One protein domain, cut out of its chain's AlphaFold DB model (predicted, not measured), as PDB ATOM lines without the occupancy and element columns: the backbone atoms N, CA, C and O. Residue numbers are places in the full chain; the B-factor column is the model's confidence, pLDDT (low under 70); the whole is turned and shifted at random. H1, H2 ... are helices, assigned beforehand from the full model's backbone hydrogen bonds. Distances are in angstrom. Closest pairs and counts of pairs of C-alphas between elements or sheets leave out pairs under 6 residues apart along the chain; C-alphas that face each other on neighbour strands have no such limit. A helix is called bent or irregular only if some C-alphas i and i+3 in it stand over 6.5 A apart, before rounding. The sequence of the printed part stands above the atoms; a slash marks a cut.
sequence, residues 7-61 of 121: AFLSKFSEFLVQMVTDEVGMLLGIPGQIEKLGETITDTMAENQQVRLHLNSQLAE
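What this domain is: This is residues 7 to 61 of the 121 residues of the protein "Cytochrome c oxidase copper chaperone 1" of Carex littledalei (UniProt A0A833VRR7). Two straight helices make an open L: H1 is the shorter arm and H2 the longer one, and the turn of residues 29 to 32 joins them at the corner. The arms do not cross or fold back on each other, and most of each stands free, residues 7 to 21 of H1 and residues 35 to 61 of H2. The printed part has 55 residues, with two named helices, H1 then H2, and no named strand; its class is all helix. The whole is extended, with a radius of gyration of the C-alphas of 18.6 A, and flat, spanning 53 by 32 by 9 A.

How they stand to each other: Begin at residue 7 and go along H1, residues 7 to 28, whose N-to-C direction is (0.64, 0.60, -0.47). A tight link of 4 residues leads to H2, residues 33 to 61, whose direction is (0.40, -0.91, -0.06). The two helices are apart, with no C-alpha of the one within 8 A of the other. In H1 and H2 every O i to N i+4 pair is within hydrogen-bond range.

Where its parts are: Find C-alpha 7 at (-37.628, -8.604, 8.669); from there H1 runs 31.3 A to C-alpha 28 at (-15.655, 9.327, -4.500). Pick up H2 at C-alpha 33, at (-16.363, 1.684, -11.006), and go 42.1 A to C-alpha 61 at (-1.895, -37.765, -13.766). Neither helix is bent.

The domain as a whole: Look to Phe 8 and Glu 61 for the two C-alphas farthest apart, 54.0 A. The printed part has no cut. In the B-factor column the mean pLDDT of the printed part is 76.6, and residues 25 to 35 and 59 to 61 are under 70.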
ATOM      1  N   ALA A   7     -37.350  -9.249   9.948       81.44
ATOM      2  CA  ALA A   7     -37.628  -8.604   8.669       81.44
ATOM      3  C   ALA A   7     -37.415  -7.082   8.727       81.44
ATOM      4  O   ALA A   7     -36.900  -6.500   7.774       81.44
ATOM      5  N   PHE A   8     -37.774  -6.436   9.841       82.12
ATOM      6  CA  PHE A   8     -37.560  -5.000  10.030       82.12
ATOM      7  C   PHE A   8     -36.080  -4.657  10.203       82.12
ATOM      8  O   PHE A   8     -35.615  -3.686   9.623       82.12
ATOM      9  N   LEU A   9     -35.329  -5.465  10.956       79.88
ATOM     10  CA  LEU A   9     -33.887  -5.302  11.144       79.88
ATOM     11  C   LEU A   9     -33.120  -5.560   9.847       79.88
ATOM     12  O   LEU A   9     -32.193  -4.815   9.554       79.88
ATOM     13  N   SER A  10     -33.541  -6.542   9.047       83.38
ATOM     14  CA  SER A  10     -32.969  -6.810   7.723       83.38
ATOM     15  C   SER A  10     -33.282  -5.691   6.728       83.38
ATOM     16  O   SER A  10     -32.401  -5.217   6.025       83.38
ATOM     17  N   LYS A  11     -34.521  -5.186   6.706       87.00
ATOM     18  CA  LYS A  11     -34.892  -4.042   5.856       87.00
ATOM     19  C   LYS A  11     -34.199  -2.751   6.276       87.00
ATOM     20  O   LYS A  11     -33.831  -1.944   5.430       87.00
ATOM     21  N   PHE A  12     -34.022  -2.555   7.577       86.88
ATOM     22  CA  PHE A  12     -33.327  -1.400   8.120       86.88
ATOM     23  C   PHE A  12     -31.819  -1.488   7.878       86.88
ATOM     24  O   PHE A  12     -31.209  -0.479   7.543       86.88
ATOM     25  N   SER A  13     -31.215  -2.675   7.978       82.00
ATOM     26  CA  SER A  13     -29.805  -2.867   7.634       82.00
ATOM     27  C   SER A  13     -29.559  -2.674   6.137       82.00
ATOM     28  O   SER A  13     -28.609  -1.981   5.789       82.00
ATOM     29  N   GLU A  14     -30.441  -3.167   5.259       87.12
ATOM     30  CA  GLU A  14     -30.405  -2.862   3.819       87.12
ATOM     31  C   GLU A  14     -30.507  -1.350   3.559       87.12
ATOM     32  O   GLU A  14     -29.727  -0.805   2.778       87.12
ATOM     33  N   PHE A  15     -31.420  -0.657   4.249       85.50
ATOM     34  CA  PHE A  15     -31.603   0.791   4.119       85.50
ATOM     35  C   PHE A  15     -30.376   1.586   4.596       85.50
ATOM     36  O   PHE A  15     -29.959   2.538   3.936       85.50
ATOM     37  N   LEU A  16     -29.761   1.182   5.714       83.50
ATOM     38  CA  LEU A  16     -28.522   1.786   6.207       83.50
ATOM     39  C   LEU A  16     -27.351   1.537   5.253       83.50
ATOM     40  O   LEU A  16     -26.586   2.460   4.987       83.50
ATOM     41  N   VAL A  17     -27.219   0.319   4.717       82.62
ATOM     42  CA  VAL A  17     -26.188  -0.007   3.720       82.62
ATOM     43  C   VAL A  17     -26.378   0.848   2.472       82.62
ATOM     44  O   VAL A  17     -25.403   1.442   2.027       82.62
ATOM     45  N   GLN A  18     -27.612   0.995   1.975       75.69
ATOM     46  CA  GLN A  18     -27.921   1.861   0.833       75.69
ATOM     47  C   GLN A  18     -27.545   3.325   1.085       75.69
ATOM     48  O   GLN A  18     -26.895   3.933   0.237       75.69
ATOM     49  N   MET A  19     -27.891   3.876   2.252       75.69
ATOM     50  CA  MET A  19     -27.555   5.257   2.618       75.69
ATOM     51  C   MET A  19     -26.035   5.475   2.713       75.69
ATOM     52  O   MET A  19     -25.532   6.491   2.243       75.69
ATOM     53  N   VAL A  20     -25.286   4.508   3.258       74.69
ATOM     54  CA  VAL A  20     -23.816   4.574   3.321       74.69
ATOM     55  C   VAL A  20     -23.181   4.428   1.935       74.69
ATOM     56  O   VAL A  20     -22.230   5.141   1.623       74.69
ATOM     57  N   THR A  21     -23.688   3.537   1.080       72.38
ATOM     58  CA  THR A  21     -23.153   3.372  -0.280       72.38
ATOM     59  C   THR A  21     -23.422   4.582  -1.174       72.38
ATOM     60  O   THR A  21     -22.582   4.882  -2.018       72.38
ATOM     61  N   ASP A  22     -24.532   5.303  -0.973       72.38
ATOM     62  CA  ASP A  22     -24.871   6.511  -1.741       72.38
ATOM     63  C   ASP A  22     -23.967   7.701  -1.362       72.38
ATOM     64  O   ASP A  22     -23.362   8.326  -2.235       72.38
ATOM     65  N   GLU A  23     -23.748   7.928  -0.058       76.56
ATOM     66  CA  GLU A  23     -22.807   8.939   0.457       76.56
ATOM     67  C   GLU A  23     -21.368   8.672  -0.020       76.56
ATOM     68  O   GLU A  23     -20.685   9.573  -0.513       76.56
ATOM     69  N   VAL A  24     -20.901   7.420   0.071       70.44
ATOM     70  CA  VAL A  24     -19.558   7.021  -0.392       70.44
ATOM     71  C   VAL A  24     -19.443   7.115  -1.920       70.44
ATOM     72  O   VAL A  24     -18.392   7.506  -2.435       70.44
ATOM     73  N   GLY A  25     -20.520   6.808  -2.650       65.75
ATOM     74  CA  GLY A  25     -20.586   6.912  -4.107       65.75
ATOM     75  C   GLY A  25     -20.489   8.355  -4.606       65.75
ATOM     76  O   GLY A  25     -19.716   8.631  -5.529       65.75
ATOM     77  N   MET A  26     -21.203   9.287  -3.966       66.75
ATOM     78  CA  MET A  26     -21.090  10.719  -4.263       66.75
ATOM     79  C   MET A  26     -19.732  11.299  -3.848       66.75
ATOM     80  O   MET A  26     -19.157  12.077  -4.609       66.75
ATOM     81  N   LEU A  27     -19.180  10.902  -2.694       66.12
ATOM     82  CA  LEU A  27     -17.905  11.424  -2.184       66.12
ATOM     83  C   LEU A  27     -16.700  11.019  -3.048       66.12
ATOM     84  O   LEU A  27     -15.766  11.804  -3.213       66.12
ATOM     85  N   LEU A  28     -16.714   9.804  -3.606       63.50
ATOM     86  CA  LEU A  28     -15.655   9.327  -4.500       63.50
ATOM     87  C   LEU A  28     -15.861   9.768  -5.958       63.50
ATOM     88  O   LEU A  28     -14.913   9.712  -6.735       63.50
ATOM     89  N   GLY A  29     -17.057  10.234  -6.340       60.06
ATOM     90  CA  GLY A  29     -17.335  10.750  -7.687       60.06
ATOM     91  C   GLY A  29     -17.198   9.709  -8.805       60.06
ATOM     92  O   GLY A  29     -17.061  10.078  -9.970       60.06
ATOM     93  N   ILE A  30     -17.219   8.413  -8.467       61.25
ATOM     94  CA  ILE A  30     -17.079   7.304  -9.421       61.25
ATOM     95  C   ILE A  30     -18.283   6.348  -9.335       61.25
ATOM     96  O   ILE A  30     -18.131   5.199  -8.906       61.25
ATOM     97  N   PRO A  31     -19.497   6.777  -9.728       63.72
ATOM     98  CA  PRO A  31     -20.620   5.852  -9.832       63.72
ATOM     99  C   PRO A  31     -20.283   4.762 -10.868       63.72
ATOM    100  O   PRO A  31     -19.943   5.061 -12.013       63.72
ATOM    101  N   GLY A  32     -20.310   3.493 -10.451       61.97
ATOM    102  CA  GLY A  32     -20.168   2.317 -11.322       61.97
ATOM    103  C   GLY A  32     -18.775   1.674 -11.421       61.97
ATOM    104  O   GLY A  32     -18.671   0.522 -11.837       61.97
ATOM    105  N   GLN A  33     -17.690   2.335 -10.997       60.78
ATOM    106  CA  GLN A  33     -16.363   1.684 -11.006       60.78
ATOM    107  C   GLN A  33     -16.176   0.690  -9.858       60.78
ATOM    108  O   GLN A  33     -15.412  -0.258 -10.004       60.78
ATOM    109  N   ILE A  34     -16.898   0.861  -8.749       69.25
ATOM    110  CA  ILE A  34     -16.874  -0.080  -7.622       69.25
ATOM    111  C   ILE A  34     -17.592  -1.387  -7.998       69.25
ATOM    112  O   ILE A  34     -17.070  -2.459  -7.709       69.25
ATOM    113  N   GLU A  35     -18.720  -1.316  -8.715       66.56
ATOM    114  CA  GLU A  35     -19.410  -2.501  -9.257       66.56
ATOM    115  C   GLU A  35     -18.561  -3.216 -10.311       66.56
ATOM    116  O   GLU A  35     -18.353  -4.422 -10.216       66.56
ATOM    117  N   LYS A  36     -17.958  -2.462 -11.241       75.69
ATOM    118  CA  LYS A  36     -17.061  -3.022 -12.261       75.69
ATOM    119  C   LYS A  36     -15.814  -3.673 -11.656       75.69
ATOM    120  O   LYS A  36     -15.338  -4.694 -12.152       75.69
ATOM    121  N   LEU A  37     -15.276  -3.090 -10.586       76.62
ATOM    122  CA  LEU A  37     -14.167  -3.670  -9.834       76.62
ATOM    123  C   LEU A  37     -14.620  -4.921  -9.068       76.62
ATOM    124  O   LEU A  37     -13.875  -5.894  -9.029       76.62
ATOM    125  N   GLY A  38     -15.840  -4.924  -8.528       78.75
ATOM    126  CA  GLY A  38     -16.466  -6.092  -7.911       78.75
ATOM    127  C   GLY A  38     -16.594  -7.267  -8.880       78.75
ATOM    128  O   GLY A  38     -16.120  -8.359  -8.571       78.75
ATOM    129  N   GLU A  39     -17.136  -7.044 -10.080       78.94
ATOM    130  CA  GLU A  39     -17.201  -8.071 -11.131       78.94
ATOM    131  C   GLU A  39     -15.800  -8.538 -11.545       78.94
ATOM    132  O   GLU A  39     -15.528  -9.734 -11.514       78.94
ATOM    133  N   THR A  40     -14.859  -7.613 -11.777       83.50
ATOM    134  CA  THR A  40     -13.469  -7.950 -12.149       83.50
ATOM    135  C   THR A  40     -12.772  -8.816 -11.091       83.50
ATOM    136  O   THR A  40     -12.047  -9.758 -11.420       83.50
ATOM    137  N   ILE A  41     -12.978  -8.516  -9.804       86.56
ATOM    138  CA  ILE A  41     -12.445  -9.316  -8.692       86.56
ATOM    139  C   ILE A  41     -13.087 -10.708  -8.690       86.56
ATOM    140  O   ILE A  41     -12.383 -11.705  -8.526       86.56
ATOM    141  N   THR A  42     -14.400 -10.783  -8.905       85.56
ATOM    142  CA  THR A  42     -15.151 -12.045  -8.909       85.56
ATOM    143  C   THR A  42     -14.731 -12.944 -10.080       85.56
ATOM    144  O   THR A  42     -14.463 -14.128  -9.868       85.56
ATOM    145  N   ASP A  43     -14.555 -12.377 -11.276       82.94
ATOM    146  CA  ASP A  43     -14.048 -13.076 -12.463       82.94
ATOM    147  C   ASP A  43     -12.615 -13.584 -12.251       82.94
ATOM    148  O   ASP A  43     -12.303 -14.742 -12.529       82.94
ATOM    149  N   THR A  44     -11.748 -12.764 -11.648       81.44
ATOM    150  CA  THR A  44     -10.364 -13.152 -11.323       81.44
ATOM    151  C   THR A  44     -10.309 -14.285 -10.290       81.44
ATOM    152  O   THR A  44      -9.438 -15.162 -10.356       81.44
ATOM    153  N   MET A  45     -11.227 -14.291  -9.317       80.75
ATOM    154  CA  MET A  45     -11.350 -15.365  -8.326       80.75
ATOM    155  C   MET A  45     -11.868 -16.663  -8.958       80.75
ATOM    156  O   MET A  45     -11.363 -17.740  -8.627       80.75
ATOM    157  N   ALA A  46     -12.813 -16.577  -9.899       82.81
ATOM    158  CA  ALA A  46     -13.305 -17.727 -10.653       82.81
ATOM    159  C   ALA A  46     -12.212 -18.330 -11.551       82.81
ATOM    160  O   ALA A  46     -12.003 -19.547 -11.547       82.81
ATOM    161  N   GLU A  47     -11.443 -17.489 -12.244       80.56
ATOM    162  CA  GLU A  47     -10.341 -17.933 -13.097       80.56
ATOM    163  C   GLU A  47      -9.235 -18.611 -12.267       80.56
ATOM    164  O   GLU A  47      -8.776 -19.704 -12.608       80.56
ATOM    165  N   ASN A  48      -8.889 -18.063 -11.095       82.25
ATOM    166  CA  ASN A  48      -7.945 -18.697 -10.165       82.25
ATOM    167  C   ASN A  48      -8.445 -20.046  -9.624       82.25
ATOM    168  O   ASN A  48      -7.668 -21.001  -9.538       82.25
ATOM    169  N   GLN A  49      -9.731 -20.162  -9.275       85.81
ATOM    170  CA  GLN A  49     -10.340 -21.429  -8.852       85.81
ATOM    171  C   GLN A  49     -10.214 -22.485  -9.963       85.81
ATOM    172  O   GLN A  49      -9.822 -23.628  -9.708       85.81
ATOM    173  N   GLN A  50     -10.489 -22.095 -11.210       84.69
ATOM    174  CA  GLN A  50     -10.417 -22.987 -12.360       84.69
ATOM    175  C   GLN A  50      -8.975 -23.395 -12.687       84.69
ATOM    176  O   GLN A  50      -8.726 -24.571 -12.965       84.69
ATOM    177  N   VAL A  51      -8.010 -22.478 -12.573       86.44
ATOM    178  CA  VAL A  51      -6.572 -22.773 -12.692       86.44
ATOM    179  C   VAL A  51      -6.121 -23.768 -11.617       86.44
ATOM    180  O   VAL A  51      -5.410 -24.726 -11.931       86.44
ATOM    181  N   ARG A  52      -6.576 -23.616 -10.365       84.38
ATOM    182  CA  ARG A  52      -6.265 -24.560  -9.276       84.38
ATOM    183  C   ARG A  52      -6.821 -25.960  -9.532       84.38
ATOM    184  O   ARG A  52      -6.119 -26.940  -9.295       84.38
ATOM    185  N   LEU A  53      -8.046 -26.067 -10.046       82.19
ATOM    186  CA  LEU A  53      -8.645 -27.357 -10.406       82.19
ATOM    187  C   LEU A  53      -7.871 -28.046 -11.541       82.19
ATOM    188  O   LEU A  53      -7.556 -29.232 -11.436       82.19
ATOM    189  N   HIS A  54      -7.480 -27.303 -12.581       83.38
ATOM    190  CA  HIS A  54      -6.655 -27.840 -13.670       83.38
ATOM    191  C   HIS A  54      -5.253 -28.256 -13.206       83.38
ATOM    192  O   HIS A  54      -4.699 -29.229 -13.725       83.38
ATOM    193  N   LEU A  55      -4.665 -27.542 -12.242       81.44
ATOM    194  CA  LEU A  55      -3.369 -27.899 -11.669       81.44
ATOM    195  C   LEU A  55      -3.468 -29.188 -10.843       81.44
ATOM    196  O   LEU A  55      -2.655 -30.089 -11.027       81.44
ATOM    197  N   ASN A  56      -4.505 -29.318 -10.008       83.56
ATOM    198  CA  ASN A  56      -4.769 -30.538  -9.241       83.56
ATOM    199  C   ASN A  56      -5.007 -31.755 -10.151       83.56
ATOM    200  O   ASN A  56      -4.513 -32.841  -9.854       83.56
ATOM    201  N   SER A  57      -5.689 -31.573 -11.288       80.88
ATOM    202  CA  SER A  57      -5.842 -32.630 -12.297       80.88
ATOM    203  C   SER A  57      -4.500 -33.042 -12.916       80.88
ATOM    204  O   SER A  57      -4.238 -34.230 -13.071       80.88
ATOM    205  N   GLN A  58      -3.617 -32.083 -13.225       76.19
ATOM    206  CA  GLN A  58      -2.273 -32.373 -13.752       76.19
ATOM    207  C   GLN A  58      -1.390 -33.109 -12.732       76.19
ATOM    208  O   GLN A  58      -0.591 -33.963 -13.109       76.19
ATOM    209  N   LEU A  59      -1.534 -32.800 -11.441       68.38
ATOM    210  CA  LEU A  59      -0.822 -33.483 -10.356       68.38
ATOM    211  C   LEU A  59      -1.309 -34.931 -10.169       68.38
ATOM    212  O   LEU A  59      -0.496 -35.802  -9.872       68.38
ATOM    213  N   ALA A  60      -2.598 -35.198 -10.398       62.62
ATOM    214  CA  ALA A  60      -3.169 -36.544 -10.317       62.62
ATOM    215  C   ALA A  60      -2.677 -37.478 -11.441       62.62
ATOM    216  O   ALA A  60      -2.477 -38.665 -11.199       62.62
ATOM    217  N   GLU A  61      -2.415 -36.957 -12.647       54.28
ATOM    218  CA  GLU A  61      -1.895 -37.765 -13.766       54.28
ATOM    219  C   GLU A  61      -0.371 -37.976 -13.722       54.28
ATOM    220  O   GLU A  61       0.132 -38.974 -14.236       54.28
TER     221      GLU A  61